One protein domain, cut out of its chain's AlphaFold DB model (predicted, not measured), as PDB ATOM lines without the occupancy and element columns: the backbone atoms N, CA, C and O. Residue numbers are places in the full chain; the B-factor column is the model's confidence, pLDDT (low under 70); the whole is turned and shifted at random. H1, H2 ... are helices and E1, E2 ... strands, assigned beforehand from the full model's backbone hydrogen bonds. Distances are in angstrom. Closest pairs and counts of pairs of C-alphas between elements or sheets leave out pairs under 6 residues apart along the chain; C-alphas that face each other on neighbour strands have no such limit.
ATOM      1  N   LEU A 137      69.679 144.388  73.076       87.25
ATOM      2  CA  LEU A 137      70.901 144.959  72.491       87.25
ATOM      3  C   LEU A 137      71.653 145.908  73.426       87.25
ATOM      4  O   LEU A 137      72.846 146.113  73.222       87.25
ATOM      5  N   SER A 138      70.984 146.466  74.433       91.56
ATOM      6  CA  SER A 138      71.557 147.468  75.333       91.56
ATOM      7  C   SER A 138      72.289 146.857  76.530       91.56
ATOM      8  O   SER A 138      73.245 147.457  77.015       91.56
ATOM      9  N   ASP A 139      71.884 145.668  76.982       95.62
ATOM     10  CA  ASP A 139      72.507 144.933  78.086       95.62
ATOM     11  C   ASP A 139      72.297 143.414  77.928       95.62
ATOM     12  O   ASP A 139      71.415 142.801  78.533       95.62
ATOM     13  N   LYS A 140      73.134 142.790  77.089       95.25
ATOM     14  CA  LYS A 140      73.043 141.357  76.756       95.25
ATOM     15  C   LYS A 140      73.194 140.446  77.973       95.25
ATOM     16  O   LYS A 140      72.527 139.419  78.056       95.25
ATOM     17  N   GLY A 141      74.082 140.811  78.899       97.19
ATOM     18  CA  GLY A 141      74.316 140.030  80.111       97.19
ATOM     19  C   GLY A 141      73.072 140.013  80.992       97.19
ATOM     20  O   GLY A 141      72.631 138.949  81.425       97.19
ATOM     21  N   PHE A 142      72.448 141.179  81.185       98.25
ATOM     22  CA  PHE A 142      71.205 141.260  81.937       98.25
ATOM     23  C   PHE A 142      70.059 140.522  81.236       98.25
ATOM     24  O   PHE A 142      69.376 139.732  81.887       98.25
ATOM     25  N   THR A 143      69.898 140.675  79.917       98.38
ATOM     26  CA  THR A 143      68.923 139.908  79.122       98.38
ATOM     27  C   THR A 143      69.064 138.397  79.326       98.38
ATOM     28  O   THR A 143      68.069 137.737  79.625       98.38
ATOM     29  N   ILE A 144      70.281 137.849  79.206       98.50
ATOM     30  CA  ILE A 144      70.543 136.418  79.420       98.50
ATOM     31  C   ILE A 144      70.131 136.014  80.839       98.50
ATOM     32  O   ILE A 144      69.344 135.082  80.991       98.50
ATOM     33  N   SER A 145      70.539 136.776  81.860       98.25
ATOM     34  CA  SER A 145      70.200 136.463  83.257       98.25
ATOM     35  C   SER A 145      68.689 136.440  83.533       98.25
ATOM     36  O   SER A 145      68.203 135.629  84.323       98.25
ATOM     37  N   LEU A 146      67.913 137.307  82.871       98.69
ATOM     38  CA  LEU A 146      66.455 137.337  83.000       98.69
ATOM     39  C   LEU A 146      65.814 136.104  82.354       98.69
ATOM     40  O   LEU A 146      64.919 135.500  82.947       98.69
ATOM     41  N   LEU A 147      66.287 135.709  81.169       98.69
ATOM     42  CA  LEU A 147      65.788 134.531  80.460       98.69
ATOM     43  C   LEU A 147      66.179 133.225  81.162       98.69
ATOM     44  O   LEU A 147      65.364 132.313  81.226       98.69
ATOM     45  N   GLU A 148      67.374 133.142  81.749       98.12
ATOM     46  CA  GLU A 148      67.783 132.011  82.593       98.12
ATOM     47  C   GLU A 148      66.888 131.873  83.827       98.12
ATOM     48  O   GLU A 148      66.434 130.772  84.150       98.12
ATOM     49  N   ARG A 149      66.577 132.991  84.499       97.94
ATOM     50  CA  ARG A 149      65.632 133.002  85.626       97.94
ATOM     51  C   ARG A 149      64.237 132.557  85.194       97.94
ATOM     52  O   ARG A 149      63.633 131.748  85.891       97.94
ATOM     53  N   ALA A 150      63.741 133.049  84.059       98.25
ATOM     54  CA  ALA A 150      62.437 132.654  83.533       98.25
ATOM     55  C   ALA A 150      62.405 131.158  83.172       98.25
ATOM     56  O   ALA A 150      61.472 130.451  83.541       98.25
ATOM     57  N   LEU A 151      63.462 130.642  82.536       97.81
ATOM     58  CA  LEU A 151      63.570 129.229  82.172       97.81
ATOM     59  C   LEU A 151      63.732 128.320  83.396       97.81
ATOM     60  O   LEU A 151      63.274 127.187  83.381       97.81
ATOM     61  N   THR A 152      64.356 128.806  84.470       96.88
ATOM     62  CA  THR A 152      64.427 128.071  85.742       96.88
ATOM     63  C   THR A 152      63.035 127.873  86.344       96.88
ATOM     64  O   THR A 152      62.758 126.818  86.910       96.88
ATOM     65  N   GLN A 153      62.151 128.866  86.204       97.00
ATOM     66  CA  GLN A 153      60.760 128.777  86.660       97.00
ATOM     67  C   GLN A 153      59.902 127.906  85.733       97.00
ATOM     68  O   GLN A 153      59.038 127.175  86.210       97.00
ATOM     69  N   GLU A 154      60.174 127.925  84.425       97.44
ATOM     70  CA  GLU A 154      59.456 127.127  83.426       97.44
ATOM     71  C   GLU A 154      60.398 126.298  82.527       97.44
ATOM     72  O   GLU A 154      60.552 126.592  81.337       97.44
ATOM     73  N   PRO A 155      61.006 125.209  83.039       96.50
ATOM     74  CA  PRO A 155      62.063 124.485  82.321       96.50
ATOM     75  C   PRO A 155      61.641 123.864  80.984       96.50
ATOM     76  O   PRO A 155      62.479 123.647  80.110       96.50
ATOM     77  N   ALA A 156      60.349 123.572  80.817       95.44
ATOM     78  CA  ALA A 156      59.791 122.980  79.602       95.44
ATOM     79  C   ALA A 156      59.301 124.022  78.578       95.44
ATOM     80  O   ALA A 156      58.843 123.646  77.499       95.44
ATOM     81  N   ASN A 157      59.371 125.324  78.887       97.31
ATOM     82  CA  ASN A 157      58.858 126.357  77.994       97.31
ATOM     83  C   ASN A 157      59.768 126.520  76.763       97.31
ATOM     84  O   ASN A 157      60.863 127.090  76.829       97.31
ATOM     85  N   LYS A 158      59.274 126.031  75.618       96.94
ATOM     86  CA  LYS A 158      59.964 126.081  74.322       96.94
ATOM     87  C   LYS A 158      60.327 127.505  73.904       96.94
ATOM     88  O   LYS A 158      61.414 127.727  73.377       96.94
ATOM     89  N   GLU A 159      59.435 128.469  74.135       96.31
ATOM     90  CA  GLU A 159      59.624 129.853  73.699       96.31
ATOM     91  C   GLU A 159      60.726 130.549  74.502       96.31
ATOM     92  O   GLU A 159      61.602 131.192  73.920       96.31
ATOM     93  N   ILE A 160      60.726 130.393  75.829       98.12
ATOM     94  CA  ILE A 160      61.767 130.967  76.692       98.12
ATOM     95  C   ILE A 160      63.120 130.332  76.367       98.12
ATOM     96  O   ILE A 160      64.109 131.049  76.197       98.12
ATOM     97  N   GLY A 161      63.156 129.003  76.208       98.12
ATOM     98  CA  GLY A 161      64.362 128.288  75.804       98.12
ATOM     99  C   GLY A 161      64.904 128.799  74.468       98.12
ATOM    100  O   GLY A 161      66.080 129.144  74.368       98.12
ATOM    101  N   ALA A 162      64.038 128.946  73.463       97.75
ATOM    102  CA  ALA A 162      64.421 129.483  72.162       97.75
ATOM    103  C   ALA A 162      64.984 130.911  72.264       97.75
ATOM    104  O   ALA A 162      66.052 131.194  71.720       97.75
ATOM    105  N   ARG A 163      64.318 131.806  73.005       97.00
ATOM    106  CA  ARG A 163      64.796 133.182  73.216       97.00
ATOM    107  C   ARG A 163      66.169 133.203  73.887       97.00
ATOM    108  O   ARG A 163      67.040 133.931  73.431       97.00
ATOM    109  N   LEU A 164      66.400 132.382  74.913       98.62
ATOM    110  CA  LEU A 164      67.717 132.281  75.550       98.62
ATOM    111  C   LEU A 164      68.785 131.765  74.571       98.62
ATOM    112  O   LEU A 164      69.897 132.289  74.535       98.62
ATOM    113  N   GLY A 165      68.437 130.779  73.737       98.38
ATOM    114  CA  GLY A 165      69.321 130.273  72.688       98.38
ATOM    115  C   GLY A 165      69.724 131.349  71.673       98.38
ATOM    116  O   GLY A 165      70.901 131.449  71.320       98.38
ATOM    117  N   ASP A 166      68.776 132.197  71.256       96.88
ATOM    118  CA  ASP A 166      69.057 133.356  70.401       96.88
ATOM    119  C   ASP A 166      70.085 134.291  71.052       96.88
ATOM    120  O   ASP A 166      71.062 134.675  70.409       96.88
ATOM    121  N   GLU A 167      69.911 134.629  72.329       97.69
ATOM    122  CA  GLU A 167      70.799 135.569  73.020       97.69
ATOM    123  C   GLU A 167      72.209 135.005  73.238       97.69
ATOM    124  O   GLU A 167      73.193 135.732  73.069       97.69
ATOM    125  N   TYR A 168      72.343 133.697  73.494       98.50
ATOM    126  CA  TYR A 168      73.654 133.045  73.502       98.50
ATOM    127  C   TYR A 168      74.345 133.123  72.144       98.50
ATOM    128  O   TYR A 168      75.518 133.498  72.074       98.50
ATOM    129  N   ALA A 169      73.634 132.830  71.053       97.81
ATOM    130  CA  ALA A 169      74.203 132.931  69.714       97.81
ATOM    131  C   ALA A 169      74.623 134.374  69.379       97.81
ATOM    132  O   ALA A 169      75.721 134.592  68.861       97.81
ATOM    133  N   LEU A 170      73.796 135.370  69.724       96.19
ATOM    134  CA  LEU A 170      74.112 136.788  69.527       96.19
ATOM    135  C   LEU A 170      75.359 137.217  70.311       96.19
ATOM    136  O   LEU A 170      76.198 137.934  69.761       96.19
ATOM    137  N   ALA A 171      75.506 136.770  71.562       96.88
ATOM    138  CA  ALA A 171      76.690 137.038  72.375       96.88
ATOM    139  C   ALA A 171      77.951 136.393  71.775       96.88
ATOM    140  O   ALA A 171      78.975 137.059  71.628       96.88
ATOM    141  N   ILE A 172      77.870 135.127  71.358       97.88
ATOM    142  CA  ILE A 172      78.980 134.382  70.740       97.88
ATOM    143  C   ILE A 172      79.462 135.053  69.451       97.88
ATOM    144  O   ILE A 172      80.669 135.179  69.226       97.88
ATOM    145  N   MET A 173      78.520 135.488  68.614       96.88
ATOM    146  CA  MET A 173      78.800 136.171  67.352       96.88
ATOM    147  C   MET A 173      79.174 137.650  67.537       96.88
ATOM    148  O   MET A 173      79.565 138.288  66.565       96.88
ATOM    149  N   GLY A 174      79.073 138.203  68.753       95.25
ATOM    150  CA  GLY A 174      79.369 139.610  69.028       95.25
ATOM    151  C   GLY A 174      78.430 140.577  68.302       95.25
ATOM    152  O   GLY A 174      78.868 141.641  67.876       95.25
ATOM    153  N   VAL A 175      77.161 140.205  68.095       94.06
ATOM    154  CA  VAL A 175      76.207 141.006  67.310       94.06
ATOM    155  C   VAL A 175      75.861 142.306  68.029       94.06
ATOM    156  O   VAL A 175      75.297 142.297  69.127       94.06
ATOM    157  N   THR A 176      76.123 143.430  67.366       89.75
ATOM    158  CA  THR A 176      75.900 144.783  67.900       89.75
ATOM    159  C   THR A 176      74.677 145.474  67.314       89.75
ATOM    160  O   THR A 176      74.182 146.433  67.895       89.75
ATOM    161  N   MET A 177      74.166 144.994  66.179       85.75
ATOM    162  CA  MET A 177      73.049 145.630  65.486       85.75
ATOM    163  C   MET A 177      72.183 144.603  64.768       85.75
ATOM    164  O   MET A 177      72.705 143.703  64.108       85.75
ATOM    165  N   LEU A 178      70.866 144.793  64.841       86.50
ATOM    166  CA  LEU A 178      69.860 144.030  64.107       86.50
ATOM    167  C   LEU A 178      69.059 144.972  63.197       86.50
ATOM    168  O   LEU A 178      68.907 146.150  63.509       86.50
ATOM    169  N   ASN A 179      68.534 144.465  62.084       81.19
ATOM    170  CA  ASN A 179      67.519 145.174  61.307       81.19
ATOM    171  C   ASN A 179      66.110 144.937  61.884       81.19
ATOM    172  O   ASN A 179      65.923 144.138  62.800       81.19
ATOM    173  N   GLN A 180      65.103 145.584  61.295       70.81
ATOM    174  CA  GLN A 180      63.693 145.459  61.693       70.81
ATOM    175  C   GLN A 180      63.130 144.025  61.645       70.81
ATOM    176  O   GLN A 180      62.145 143.727  62.310       70.81
ATOM    177  N   ASN A 181      63.764 143.132  60.880       73.62
ATOM    178  CA  ASN A 181      63.386 141.725  60.761       73.62
ATOM    179  C   ASN A 181      64.206 140.821  61.707       73.62
ATOM    180  O   ASN A 181      64.104 139.601  61.630       73.62
ATOM    181  N   GLY A 182      65.054 141.396  62.569       78.50
ATOM    182  CA  GLY A 182      65.894 140.657  63.512       78.50
ATOM    183  C   GLY A 182      67.161 140.041  62.909       78.50
ATOM    184  O   GLY A 182      67.814 139.243  63.579       78.50
ATOM    185  N   PHE A 183      67.539 140.396  61.675       82.69
ATOM    186  CA  PHE A 183      68.795 139.934  61.076       82.69
ATOM    187  C   PHE A 183      69.973 140.802  61.509       82.69
ATOM    188  O   PHE A 183      69.839 142.029  61.546       82.69
ATOM    189  N   PRO A 184      71.149 140.210  61.758       87.12
ATOM    190  CA  PRO A 184      72.303 140.955  62.210       87.12
ATOM    191  C   PRO A 184      72.891 141.795  61.078       87.12
ATOM    192  O   PRO A 184      73.206 141.307  59.993       87.12
ATOM    193  N   LEU A 185      73.044 143.088  61.351       85.31
ATOM    194  CA  LEU A 185      73.669 144.052  60.448       85.31
ATOM    195  C   LEU A 185      75.139 144.288  60.784       85.31
ATOM    196  O   LEU A 185      75.900 144.697  59.907       85.31
ATOM    197  N   GLY A 186      75.548 144.023  62.021       84.62
ATOM    198  CA  GLY A 186      76.903 144.269  62.493       84.62
ATOM    199  C   GLY A 186      77.292 143.315  63.609       84.62
ATOM    200  O   GLY A 186      76.451 142.889  64.403       84.62
ATOM    201  N   ALA A 187      78.581 142.999  63.648       89.62
ATOM    202  CA  ALA A 187      79.222 142.282  64.731       89.62
ATOM    203  C   ALA A 187      80.537 142.984  65.075       89.62
ATOM    204  O   ALA A 187      81.193 143.548  64.199       89.62
ATOM    205  N   ASP A 188      80.892 142.964  66.352       89.69
ATOM    206  CA  ASP A 188      82.141 143.507  66.869       89.69
ATOM    207  C   ASP A 188      83.089 142.345  67.207       89.69
ATOM    208  O   ASP A 188      82.810 141.573  68.134       89.69
ATOM    209  N   PRO A 189      84.219 142.199  66.488       87.50
ATOM    210  CA  PRO A 189      85.192 141.147  66.752       87.50
ATOM    211  C   PRO A 189      85.681 141.116  68.203       87.50
ATOM    212  O   PRO A 189      85.894 140.027  68.738       87.50
ATOM    213  N   SER A 190      85.804 142.271  68.866       90.06
ATOM    214  CA  SER A 190      86.234 142.334  70.269       90.06
ATOM    215  C   SER A 190      85.223 141.670  71.212       90.06
ATOM    216  O   SER A 190      85.607 141.023  72.190       90.06
ATOM    217  N   GLN A 191      83.929 141.720  70.876       92.56
ATOM    218  CA  GLN A 191      82.870 141.107  71.677       92.56
ATOM    219  C   GLN A 191      82.822 139.587  71.532       92.56
ATOM    220  O   GLN A 191      82.422 138.904  72.475       92.56
ATOM    221  N   THR A 192      83.300 139.035  70.413       91.50
ATOM    222  CA  THR A 192      83.337 137.575  70.195       91.50
ATOM    223  C   THR A 192      84.218 136.836  71.209       91.50
ATOM    224  O   THR A 192      84.017 135.640  71.440       91.50
ATOM    225  N   GLN A 193      85.166 137.548  71.832       91.31
ATOM    226  CA  GLN A 193      86.089 137.058  72.862       91.31
ATOM    227  C   GLN A 193      85.782 137.605  74.264       91.31
ATOM    228  O   GLN A 193      86.548 137.367  75.205       91.31
ATOM    229  N   SER A 194      84.670 138.330  74.417       94.62
ATOM    230  CA  SER A 194      84.234 138.868  75.704       94.62
ATOM    231  C   SER A 194      83.983 137.760  76.729       94.62
ATOM    232  O   SER A 194      83.742 136.599  76.381       94.62
ATOM    233  N   VAL A 195      83.993 138.128  78.013       96.69
ATOM    234  CA  VAL A 195      83.616 137.221  79.110       96.69
ATOM    235  C   VAL A 195      82.236 136.612  78.851       96.69
ATOM    236  O   VAL A 195      82.086 135.398  78.943       96.69
ATOM    237  N   LEU A 196      81.273 137.429  78.413       96.44
ATOM    238  CA  LEU A 196      79.921 136.975  78.101       96.44
ATOM    239  C   LEU A 196      79.900 135.957  76.951       96.44
ATOM    240  O   LEU A 196      79.238 134.930  77.048       96.44
ATOM    241  N   ALA A 197      80.657 136.192  75.875       96.88
ATOM    242  CA  ALA A 197      80.736 135.255  74.756       96.88
ATOM    243  C   ALA A 197      81.412 133.928  75.145       96.88
ATOM    244  O   ALA A 197      81.092 132.881  74.583       96.88
ATOM    245  N   LYS A 198      82.359 133.949  76.089       97.31
ATOM    246  CA  LYS A 198      82.970 132.730  76.644       97.31
ATOM    247  C   LYS A 198      81.980 131.971  77.526       97.31
ATOM    248  O   LYS A 198      81.813 130.772  77.333       97.31
ATOM    249  N   GLN A 199      81.275 132.673  78.412       97.50
ATOM    250  CA  GLN A 199      80.214 132.101  79.246       97.50
ATOM    251  C   GLN A 199      79.097 131.486  78.400       97.50
ATOM    252  O   GLN A 199      78.676 130.373  78.677       97.50
ATOM    253  N   ALA A 200      78.678 132.153  77.323       98.12
ATOM    254  CA  ALA A 200      77.684 131.627  76.394       98.12
ATOM    255  C   ALA A 200      78.138 130.313  75.735       98.12
ATOM    256  O   ALA A 200      77.364 129.362  75.674       98.12
ATOM    257  N   ARG A 201      79.398 130.218  75.279       98.00
ATOM    258  CA  ARG A 201      79.946 128.960  74.730       98.00
ATOM    259  C   ARG A 201      79.953 127.847  75.775       98.00
ATOM    260  O   ARG A 201      79.558 126.727  75.470       98.00
ATOM    261  N   GLU A 202      80.363 128.163  76.999       97.25
ATOM    262  CA  GLU A 202      80.392 127.197  78.099       97.25
ATOM    263  C   GLU A 202      78.986 126.722  78.487       97.25
ATOM    264  O   GLU A 202      78.750 125.526  78.675       97.25
ATOM    265  N   ALA A 203      78.022 127.640  78.524       96.75
ATOM    266  CA  ALA A 203      76.622 127.320  78.744       96.75
ATOM    267  C   ALA A 203      76.106 126.369  77.658       96.75
ATOM    268  O   ALA A 203      75.496 125.352  77.979       96.75
ATOM    269  N   LEU A 204      76.412 126.618  76.378       97.50
ATOM    270  CA  LEU A 204      76.034 125.690  75.310       97.50
ATOM    271  C   LEU A 204      76.653 124.301  75.495       97.50
ATOM    272  O   LEU A 204      75.986 123.330  75.168       97.50
ATOM    273  N   ASN A 205      77.851 124.163  76.067       94.88
ATOM    274  CA  ASN A 205      78.469 122.854  76.324       94.88
ATOM    275  C   ASN A 205      77.846 122.088  77.505       94.88
ATOM    276  O   ASN A 205      77.861 120.854  77.520       94.88
ATOM    277  N   THR A 206      77.283 122.794  78.482       95.25
ATOM    278  CA  THR A 206      76.871 122.222  79.778       95.25
ATOM    279  C   THR A 206      75.356 122.145  79.960       95.25
ATOM    280  O   THR A 206      74.861 121.243  80.639       95.25
ATOM    281  N   LEU A 207      74.595 123.034  79.317       94.75
ATOM    282  CA  LEU A 207      73.137 123.075  79.402       94.75
ATOM    283  C   LEU A 207      72.500 121.787  78.881       94.75
ATOM    284  O   LEU A 207      72.954 121.186  77.902       94.75
ATOM    285  N   ARG A 208      71.390 121.410  79.526       96.56
ATOM    286  CA  ARG A 208      70.570 120.234  79.192       96.56
ATOM    287  C   ARG A 208      69.170 120.592  78.687       96.56
ATOM    288  O   ARG A 208      68.315 119.718  78.609       96.56
ATOM    289  N   ASN A 209      68.925 121.862  78.356       98.19
ATOM    290  CA  ASN A 209      67.659 122.289  77.770       98.19
ATOM    291  C   ASN A 209      67.723 122.169  76.233       98.19
ATOM    292  O   ASN A 209      68.479 122.922  75.610       98.19
ATOM    293  N   PRO A 210      66.950 121.262  75.608       98.19
ATOM    294  CA  PRO A 210      67.029 121.029  74.167       98.19
ATOM    295  C   PRO A 210      66.613 122.256  73.350       98.19
ATOM    296  O   PRO A 210      67.182 122.491  72.291       98.19
ATOM    297  N   TYR A 211      65.687 123.083  73.843       98.44
ATOM    298  CA  TYR A 211      65.173 124.245  73.110       98.44
ATOM    299  C   TYR A 211      66.184 125.393  73.045       98.44
ATOM    300  O   TYR A 211      66.319 126.034  72.001       98.44
ATOM    301  N   VAL A 212      66.952 125.601  74.122       98.69
ATOM    302  CA  VAL A 212      68.077 126.552  74.130       98.69
ATOM    303  C   VAL A 212      69.129 126.138  73.110       98.69
ATOM    304  O   VAL A 212      69.539 126.943  72.276       98.69
ATOM    305  N   LEU A 213      69.541 124.870  73.152       98.75
ATOM    306  CA  LEU A 213      70.570 124.341  72.261       98.75
ATOM    307  C   LEU A 213      70.111 124.361  70.800       98.75
ATOM    308  O   LEU A 213      70.843 124.837  69.934       98.75
ATOM    309  N   ALA A 214      68.883 123.913  70.530       98.50
ATOM    310  CA  ALA A 214      68.326 123.876  69.186       98.50
ATOM    311  C   ALA A 214      68.330 125.271  68.548       98.50
ATOM    312  O   ALA A 214      68.847 125.467  67.444       98.50
ATOM    313  N   LYS A 215      67.822 126.271  69.277       98.38
ATOM    314  CA  LYS A 215      67.729 127.627  68.745       98.38
ATOM    315  C   LYS A 215      69.090 128.317  68.636       98.38
ATOM    316  O   LYS A 215      69.355 128.950  67.613       98.38
ATOM    317  N   ALA A 216      69.970 128.147  69.626       98.69
ATOM    318  CA  ALA A 216      71.332 128.677  69.568       98.69
ATOM    319  C   ALA A 216      72.105 128.105  68.375       98.69
ATOM    320  O   ALA A 216      72.695 128.852  67.595       98.69
ATOM    321  N   GLY A 217      72.055 126.783  68.193       98.62
ATOM    322  CA  GLY A 217      72.703 126.103  67.081       98.62
ATOM    323  C   GLY A 217      72.162 126.554  65.723       98.62
ATOM    324  O   GLY A 217      72.940 126.865  64.821       98.62
ATOM    325  N   TYR A 218      70.841 126.712  65.590       98.06
ATOM    326  CA  TYR A 218      70.234 127.249  64.371       98.06
ATOM    327  C   TYR A 218      70.695 128.681  64.061       98.06
ATOM    328  O   TYR A 218      71.057 128.978  62.922       98.06
ATOM    329  N   MET A 219      70.738 129.571  65.057       97.19
ATOM    330  CA  MET A 219      71.222 130.944  64.865       97.19
ATOM    331  C   MET A 219      72.702 131.005  64.506       97.19
ATOM    332  O   MET A 219      73.072 131.721  63.574       97.19
ATOM    333  N   LEU A 220      73.539 130.219  65.185       98.38
ATOM    334  CA  LEU A 220      74.954 130.085  64.848       98.38
ATOM    335  C   LEU A 220      75.137 129.580  63.414       98.38
ATOM    336  O   LEU A 220      76.007 130.078  62.707       98.38
ATOM    337  N   SER A 221      74.300 128.647  62.959       97.94
ATOM    338  CA  SER A 221      74.307 128.170  61.575       97.94
ATOM    339  C   SER A 221      73.916 129.277  60.594       97.94
ATOM    340  O   SER A 221      74.718 129.719  59.774       97.94
ATOM    341  N   PHE A 222      72.673 129.744  60.690       95.12
ATOM    342  CA  PHE A 222      72.053 130.569  59.666       95.12
ATOM    343  C   PHE A 222      72.581 132.005  59.678       95.12
ATOM    344  O   PHE A 222      73.082 132.502  58.669       95.12
ATOM    345  N   GLN A 223      72.526 132.674  60.830       94.81
ATOM    346  CA  GLN A 223      72.996 134.055  60.938       94.81
ATOM    347  C   GLN A 223      74.524 134.143  60.930       94.81
ATOM    348  O   GLN A 223      75.076 135.095  60.373       94.81
ATOM    349  N   GLY A 224      75.215 133.139  61.477       95.19
ATOM    350  CA  GLY A 224      76.671 133.058  61.394       95.19
ATOM    351  C   GLY A 224      77.166 132.917  59.953       95.19
ATOM    352  O   GLY A 224      78.086 133.635  59.557       95.19
ATOM    353  N   ALA A 225      76.500 132.101  59.124       93.50
ATOM    354  CA  ALA A 225      76.798 132.009  57.693       93.50
ATOM    355  C   ALA A 225      76.592 133.348  56.965       93.50
ATOM    356  O   ALA A 225      77.450 133.750  56.174       93.50
ATOM    357  N   ILE A 226      75.507 134.074  57.265       90.44
ATOM    358  CA  ILE A 226      75.238 135.409  56.704       90.44
ATOM    359  C   ILE A 226      76.352 136.394  57.080       90.44
ATOM    360  O   ILE A 226      76.928 137.048  56.207       90.44
ATOM    361  N   LEU A 227      76.688 136.498  58.370       92.19
ATOM    362  CA  LEU A 227      77.715 137.428  58.843       92.19
ATOM    363  C   LEU A 227      79.093 137.091  58.282       92.19
ATOM    364  O   LEU A 227      79.823 137.991  57.860       92.19
ATOM    365  N   ARG A 228      79.441 135.804  58.225       91.69
ATOM    366  CA  ARG A 228      80.704 135.345  57.651       91.69
ATOM    367  C   ARG A 228      80.779 135.620  56.152       91.69
ATOM    368  O   ARG A 228      81.783 136.152  55.688       91.69
ATOM    369  N   GLY A 229      79.717 135.322  55.403       89.56
ATOM    370  CA  GLY A 229      79.627 135.623  53.971       89.56
ATOM    371  C   GLY A 229      79.753 137.119  53.667       89.56
ATOM    372  O   GLY A 229      80.320 137.493  52.642       89.56
ATOM    373  N   ALA A 230      79.298 137.971  54.589       89.81
ATOM    374  CA  ALA A 230      79.454 139.421  54.527       89.81
ATOM    375  C   ALA A 230      80.816 139.940  55.040       89.81
ATOM    376  O   ALA A 230      81.014 141.153  55.083       89.81
ATOM    377  N   GLY A 231      81.736 139.065  55.465       90.69
ATOM    378  CA  GLY A 231      83.034 139.450  56.034       90.69
ATOM    379  C   GLY A 231      82.951 140.123  57.410       90.69
ATOM    380  O   GLY A 231      83.900 140.775  57.831       90.69
ATOM    381  N   LYS A 232      81.816 139.989  58.108       90.75
ATOM    382  CA  LYS A 232      81.542 140.620  59.413       90.75
ATOM    383  C   LYS A 232      81.832 139.706  60.602       90.75
ATOM    384  O   LYS A 232      81.780 140.162  61.738       90.75
ATOM    385  N   LEU A 233      82.130 138.432  60.355       92.69
ATOM    386  CA  LEU A 233      82.490 137.461  61.383       92.69
ATOM    387  C   LEU A 233      83.804 136.772  61.014       92.69
ATOM    388  O   LEU A 233      83.935 136.221  59.923       92.69
ATOM    389  N   ALA A 234      84.771 136.820  61.931       88.88
ATOM    390  CA  ALA A 234      86.137 136.350  61.689       88.88
ATOM    391  C   ALA A 234      86.310 134.827  61.808       88.88
ATOM    392  O   ALA A 234      87.329 134.292  61.378       88.88
ATOM    393  N   PHE A 235      85.340 134.123  62.395       93.12
ATOM    394  CA  PHE A 235      85.410 132.684  62.633       93.12
ATOM    395  C   PHE A 235      84.215 131.953  62.022       93.12
ATOM    396  O   PHE A 235      83.168 132.545  61.755       93.12
ATOM    397  N   ASP A 236      84.396 130.656  61.785       94.62
ATOM    398  CA  ASP A 236      83.338 129.779  61.298       94.62
ATOM    399  C   ASP A 236      82.497 129.257  62.466       94.62
ATOM    400  O   ASP A 236      83.011 128.604  63.375       94.62
ATOM    401  N   THR A 237      81.203 129.562  62.457       97.06
ATOM    402  CA  THR A 237      80.248 129.106  63.471       97.06
ATOM    403  C   THR A 237      79.707 127.709  63.185       97.06
ATOM    404  O   THR A 237      79.126 127.112  64.090       97.06
ATOM    405  N   ALA A 238      79.891 127.169  61.973       97.88
ATOM    406  CA  ALA A 238      79.268 125.913  61.559       97.88
ATOM    407  C   ALA A 238      79.620 124.711  62.461       97.88
ATOM    408  O   ALA A 238      78.693 124.007  62.855       97.88
ATOM    409  N   PRO A 239      80.882 124.492  62.892       98.06
ATOM    410  CA  PRO A 239      81.201 123.371  63.786       98.06
ATOM    411  C   PRO A 239      80.530 123.479  65.165       98.06
ATOM    412  O   PRO A 239      80.092 122.480  65.744       98.06
ATOM    413  N   LEU A 240      80.424 124.701  65.698       98.06
ATOM    414  CA  LEU A 240      79.727 124.940  66.960       98.06
ATOM    415  C   LEU A 240      78.215 124.748  66.790       98.06
ATOM    416  O   LEU A 240      77.573 124.172  67.663       98.06
ATOM    417  N   ALA A 241      77.650 125.189  65.663       98.62
ATOM    418  CA  ALA A 241      76.249 124.962  65.336       98.62
ATOM    419  C   ALA A 241      75.918 123.463  65.263       98.62
ATOM    420  O   ALA A 241      74.997 123.028  65.949       98.62
ATOM    421  N   GLU A 242      76.702 122.679  64.515       98.62
ATOM    422  CA  GLU A 242      76.523 121.226  64.360       98.62
ATOM    423  C   GLU A 242      76.522 120.516  65.719       98.62
ATOM    424  O   GLU A 242      75.549 119.859  66.084       98.62
ATOM    425  N   SER A 243      77.583 120.701  66.510       98.31
ATOM    426  CA  SER A 243      77.709 120.052  67.824       98.31
ATOM    427  C   SER A 243      76.599 120.463  68.801       98.31
ATOM    428  O   SER A 243      76.096 119.633  69.561       98.31
ATOM    429  N   THR A 244      76.162 121.726  68.760       98.69
ATOM    430  CA  THR A 244      75.053 122.217  69.592       98.69
ATOM    431  C   THR A 244      73.720 121.583  69.173       98.69
ATOM    432  O   THR A 244      72.965 121.125  70.032       98.69
ATOM    433  N   LEU A 245      73.441 121.504  67.867       98.69
ATOM    434  CA  LEU A 245      72.210 120.922  67.317       98.69
ATOM    435  C   LEU A 245      72.133 119.409  67.543       98.69
ATOM    436  O   LEU A 245      71.094 118.909  67.966       98.69
ATOM    437  N   GLN A 246      73.235 118.684  67.350       98.38
ATOM    438  CA  GLN A 246      73.309 117.250  67.649       98.38
ATOM    439  C   GLN A 246      72.992 116.966  69.124       98.38
ATOM    440  O   GLN A 246      72.226 116.051  69.433       98.38
ATOM    441  N   ARG A 247      73.523 117.779  70.048       98.31
ATOM    442  CA  ARG A 247      73.194 117.672  71.480       98.31
ATOM    443  C   ARG A 247      71.721 117.970  71.752       98.31
ATOM    444  O   ARG A 247      71.110 117.265  72.551       98.31
ATOM    445  N   ALA A 248      71.144 118.972  71.085       98.50
ATOM    446  CA  ALA A 248      69.721 119.277  71.202       98.50
ATOM    447  C   ALA A 248      68.846 118.080  70.794       98.50
ATOM    448  O   ALA A 248      67.971 117.678  71.558       98.50
ATOM    449  N   VAL A 249      69.139 117.467  69.641       98.38
ATOM    450  CA  VAL A 249      68.447 116.262  69.151       98.38
ATOM    451  C   VAL A 249      68.638 115.088  70.107       98.38
ATOM    452  O   VAL A 249      67.673 114.410  70.437       98.38
ATOM    453  N   GLY A 250      69.848 114.872  70.630       98.06
ATOM    454  CA  GLY A 250      70.102 113.811  71.610       98.06
ATOM    455  C   GLY A 250      69.304 113.967  72.913       98.06
ATOM    456  O   GLY A 250      68.944 112.973  73.538       98.06
ATOM    457  N   LEU A 251      68.996 115.204  73.316       97.69
ATOM    458  CA  LEU A 251      68.181 115.507  74.497       97.69
ATOM    459  C   LEU A 251      66.668 115.453  74.223       97.69
ATOM    460  O   LEU A 251      65.897 115.297  75.168       97.69
ATOM    461  N   ALA A 252      66.244 115.577  72.964       96.75
ATOM    462  CA  ALA A 252      64.841 115.544  72.549       96.75
ATOM    463  C   ALA A 252      64.647 114.782  71.217       96.75
ATOM    464  O   ALA A 252      64.191 115.367  70.233       96.75
ATOM    465  N   PRO A 253      64.955 113.471  71.160       94.56
ATOM    466  CA  PRO A 253      65.027 112.715  69.902       94.56
ATOM    467  C   PRO A 253      63.680 112.536  69.182       94.56
ATOM    468  O   PRO A 253      63.660 112.168  68.012       94.56
ATOM    469  N   GLY A 254      62.560 112.779  69.867       93.94
ATOM    470  CA  GLY A 254      61.211 112.715  69.298       93.94
ATOM    471  C   GLY A 254      60.581 114.076  68.998       93.94
ATOM    472  O   GLY A 254      59.412 114.111  68.625       93.94
ATOM    473  N   ASP A 255      61.299 115.188  69.198       96.69
ATOM    474  CA  ASP A 255      60.760 116.525  68.940       96.69
ATOM    475  C   ASP A 255      61.102 116.965  67.498       96.69
ATOM    476  O   ASP A 255      62.268 117.264  67.208       96.69
ATOM    477  N   PRO A 256      60.120 116.999  66.574       95.69
ATOM    478  CA  PRO A 256      60.378 117.307  65.169       95.69
ATOM    479  C   PRO A 256      60.866 118.744  64.960       95.69
ATOM    480  O   PRO A 256      61.634 118.989  64.031       95.69
ATOM    481  N   ASP A 257      60.490 119.687  65.834       91.56
ATOM    482  CA  ASP A 257      60.954 121.074  65.734       91.56
ATOM    483  C   ASP A 257      62.464 121.158  65.999       91.56
ATOM    484  O   ASP A 257      63.186 121.896  65.327       91.56
ATOM    485  N   VAL A 258      62.957 120.365  66.957       96.69
ATOM    486  CA  VAL A 258      64.386 120.280  67.295       96.69
ATOM    487  C   VAL A 258      65.172 119.599  66.173       96.69
ATOM    488  O   VAL A 258      66.218 120.111  65.770       96.69
ATOM    489  N   ALA A 259      64.662 118.488  65.633       97.19
ATOM    490  CA  ALA A 259      65.299 117.765  64.528       97.19
ATOM    491  C   ALA A 259      65.410 118.619  63.252       97.19
ATOM    492  O   ALA A 259      66.476 118.683  62.633       97.19
ATOM    493  N   ASN A 260      64.350 119.359  62.916       97.25
ATOM    494  CA  ASN A 260      64.294 120.226  61.740       97.25
ATOM    495  C   ASN A 260      65.413 121.290  61.725       97.25
ATOM    496  O   ASN A 260      65.921 121.652  60.663       97.25
ATOM    497  N   TYR A 261      65.862 121.783  62.884       98.00
ATOM    498  CA  TYR A 261      66.975 122.739  62.925       98.00
ATOM    499  C   TYR A 261      68.322 122.130  62.503       98.00
ATOM    500  O   TYR A 261      69.117 122.821  61.857       98.00
ATOM    501  N   LEU A 262      68.578 120.856  62.819       98.12
ATOM    502  CA  LEU A 262      69.775 120.143  62.359       98.12
ATOM    503  C   LEU A 262      69.719 119.892  60.847       98.12
ATOM    504  O   LEU A 262      70.694 120.148  60.139       98.12
ATOM    505  N   GLU A 263      68.555 119.493  60.333       97.94
ATOM    506  CA  GLU A 263      68.342 119.307  58.892       97.94
ATOM    507  C   GLU A 263      68.580 120.603  58.103       97.94
ATOM    508  O   GLU A 263      69.284 120.602  57.086       97.94
ATOM    509  N   GLN A 264      68.055 121.728  58.601       97.69
ATOM    510  CA  GLN A 264      68.296 123.053  58.024       97.69
ATOM    511  C   GLN A 264      69.778 123.429  58.051       97.69
ATOM    512  O   GLN A 264      70.287 123.977  57.073       97.69
ATOM    513  N   HIS A 265      70.497 123.126  59.137       98.12
ATOM    514  CA  HIS A 265      71.939 123.349  59.191       98.12
ATOM    515  C   HIS A 265      72.671 122.553  58.104       98.12
ATOM    516  O   HIS A 265      73.444 123.140  57.344       98.12
ATOM    517  N   HIS A 266      72.382 121.258  57.953       98.44
ATOM    518  CA  HIS A 266      72.988 120.442  56.897       98.44
ATOM    519  C   HIS A 266      72.648 120.953  55.493       98.44
ATOM    520  O   HIS A 266      73.514 120.939  54.617       98.44
ATOM    521  N   ALA A 267      71.424 121.441  55.266       97.75
ATOM    522  CA  ALA A 267      71.037 122.065  54.000       97.75
ATOM    523  C   ALA A 267      71.876 123.316  53.692       97.75
ATOM    524  O   ALA A 267      72.471 123.397  52.617       97.75
ATOM    525  N   ILE A 268      72.020 124.222  54.665       95.62
ATOM    526  CA  ILE A 268      72.857 125.427  54.545       95.62
ATOM    527  C   ILE A 268      74.309 125.051  54.212       95.62
ATOM    528  O   ILE A 268      74.920 125.650  53.325       95.62
ATOM    529  N   GLN A 269      74.875 124.036  54.876       96.75
ATOM    530  CA  GLN A 269      76.254 123.613  54.609       96.75
ATOM    531  C   GLN A 269      76.430 123.044  53.195       96.75
ATOM    532  O   GLN A 269      77.415 123.374  52.528       96.75
ATOM    533  N   ARG A 270      75.471 122.247  52.699       96.69
ATOM    534  CA  ARG A 270      75.500 121.736  51.317       96.69
ATOM    535  C   ARG A 270      75.489 122.869  50.293       96.69
ATOM    536  O   ARG A 270      76.274 122.841  49.347       96.69
ATOM    537  N   GLU A 271      74.649 123.883  50.494       93.50
ATOM    538  CA  GLU A 271      74.578 125.048  49.604       93.50
ATOM    539  C   GLU A 271      75.891 125.843  49.582       93.50
ATOM    540  O   GLU A 271      76.397 126.189  48.509       93.50
ATOM    541  N   ILE A 272      76.491 126.085  50.752       91.62
ATOM    542  CA  ILE A 272      77.778 126.786  50.868       91.62
ATOM    543  C   ILE A 272      78.892 126.010  50.150       91.62
ATOM    544  O   ILE A 272      79.684 126.603  49.410       91.62
ATOM    545  N   GLN A 273      78.951 124.689  50.332       91.44
ATOM    546  CA  GLN A 273      79.942 123.828  49.680       91.44
ATOM    547  C   GLN A 273      79.779 123.820  48.155       91.44
ATOM    548  O   GLN A 273      80.766 124.000  47.435       91.44
ATOM    549  N   ALA A 274      78.546 123.691  47.657       91.75
ATOM    550  CA  ALA A 274      78.252 123.746  46.227       91.75
ATOM    551  C   ALA A 274      78.685 125.088  45.610       91.75
ATOM    552  O   ALA A 274      79.343 125.120  44.564       91.75
ATOM    553  N   ALA A 275      78.400 126.203  46.291       87.81
ATOM    554  CA  ALA A 275      78.812 127.532  45.848       87.81
ATOM    555  C   ALA A 275      80.343 127.707  45.833       87.81
ATOM    556  O   ALA A 275      80.884 128.339  44.922       87.81
ATOM    557  N   ALA A 276      81.054 127.147  46.815       86.19
ATOM    558  CA  ALA A 276      82.515 127.183  46.863       86.19
ATOM    559  C   ALA A 276      83.153 126.346  45.741       86.19
ATOM    560  O   ALA A 276      84.094 126.812  45.095       86.19
ATOM    561  N   GLY A 277      82.617 125.153  45.464       85.06
ATOM    562  CA  GLY A 277      83.058 124.300  44.357       85.06
ATOM    563  C   GLY A 277      82.889 124.979  42.995       85.06
ATOM    564  O   GLY A 277      83.833 125.040  42.212       85.06
ATOM    565  N   ALA A 278      81.729 125.601  42.755       81.56
ATOM    566  CA  ALA A 278      81.452 126.325  41.515       81.56
ATOM    567  C   ALA A 278      82.383 127.531  41.280       81.56
ATOM    568  O   ALA A 278      82.655 127.877  40.132       81.56
ATOM    569  N   ARG A 279      82.880 128.180  42.343       79.19
ATOM    570  CA  ARG A 279      83.858 129.280  42.231       79.19
ATOM    571  C   ARG A 279      85.269 128.797  41.911       79.19
ATOM    572  O   ARG A 279      86.005 129.551  41.299       79.19
ATOM    573  N   ARG A 280      85.649 127.589  42.339       76.00
ATOM    574  CA  ARG A 280      86.976 127.007  42.060       76.00
ATOM    575  C   ARG A 280      87.092 126.431  40.647       76.00
ATOM    576  O   ARG A 280      88.199 126.293  40.150       76.00
ATOM    577  N   ALA A 281      85.965 126.076  40.031       69.00
ATOM    578  CA  ALA A 281      85.903 125.545  38.670       69.00
ATOM    579  C   ALA A 281      85.847 126.634  37.573       69.00
ATOM    580  O   ALA A 281      85.741 126.294  36.397       69.00
ATOM    581  N   ARG A 282      85.866 127.920  37.947       60.56
ATOM    582  CA  ARG A 282      85.889 129.083  37.048       60.56
ATOM    583  C   ARG A 282      87.221 129.803  37.166       60.56
ATOM    584  O   ARG A 282      87.646 130.362  36.136       60.56
TER     585      ARG A 282
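What this domain is: This is residues 137 to 282 of the 282 residues of an uncharacterized protein of Acidobacteria bacterium (UniProt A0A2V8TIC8). What does the model look like? H2 and H4 make the core of a helical body: the helical hairpin of H1 and H2 packs through H2 on H4, which belongs to an up-and-down bundle with H5 and H6. H3 packs on residues 168 to 172 of H2, the small hairpin of E1 and E2 sits beside H2 and H4, and residues 273 to 282 stick out, 273 to 280 of them in H6. What is it made of? The printed part has 146 residues, mostly helix by class, in the order H1 H2 E1 E2 H3 H4 H5 H6, with E1 and E2 an antiparallel sheet. How large is it? It is compact, with a radius of gyration of the C-alphas of 15.2 A, and spans 56 by 37 by 28 A, only just elongated.

Where its parts are: Where does the first half run? H1 is residues 140 to 153, 20.2 A long from C-alpha 140 at (73.043, 141.357, 76.756), and H2 is 158 to 172, 21.1 A. E1 is 175 to 178 and E2 is 184 to 187. Where does the rest run? H3 is 195 to 206, H4 is 210 to 229, 27.9 A long, and H5 is 238 to 251, 20.0 A. H6 is 256 to 280, 36.5 A long, and ends with C-alpha 280 at (86.976, 127.007, 42.060).

How they stand to each other: What meets H2? H1 touches it opposite ways at a shallow tilt of 26 degrees, closest at the C-alphas of Leu 147 and Leu 164, 5.7 A. H3 touches residues 168 to 172 alone, closest at C-alphas 172 and 197, 4.5 A, and H4 touches H2 at a steep tilt of 39 degrees, closest at C-alphas 165 and 216, 4.0 A. How do E1 and E2 sit? N 176 and O 186 are 3.0 A apart, within hydrogen-bond range; H2 and E1 are near each other, with 5 pairs of C-alphas within 10 A. How does the bundle sit? H4 and H5 touch opposite ways at 16 degrees, a shallow tilt, closest at C-alphas 217 and 241, 4.1 A; H6 touches H5 with residues 258 to 269 alone, closest at C-alphas 245 and 262, 5.6 A. Are the helix backbones whole? Every O i to N i+4 pair is within hydrogen-bond range in H1, H2, H3, H4 and H5, and 19 of 21 are in H6.

The domain as a whole: How far does it reach? The two C-alphas farthest apart, those of Gln 153 and Arg 282, are 55.6 A apart. Is anything broken or long? The printed part has no cut and no long link. Where is confidence low? Residues 281 to 282 are under 70 in pLDDT; the mean of the printed part is 94.0.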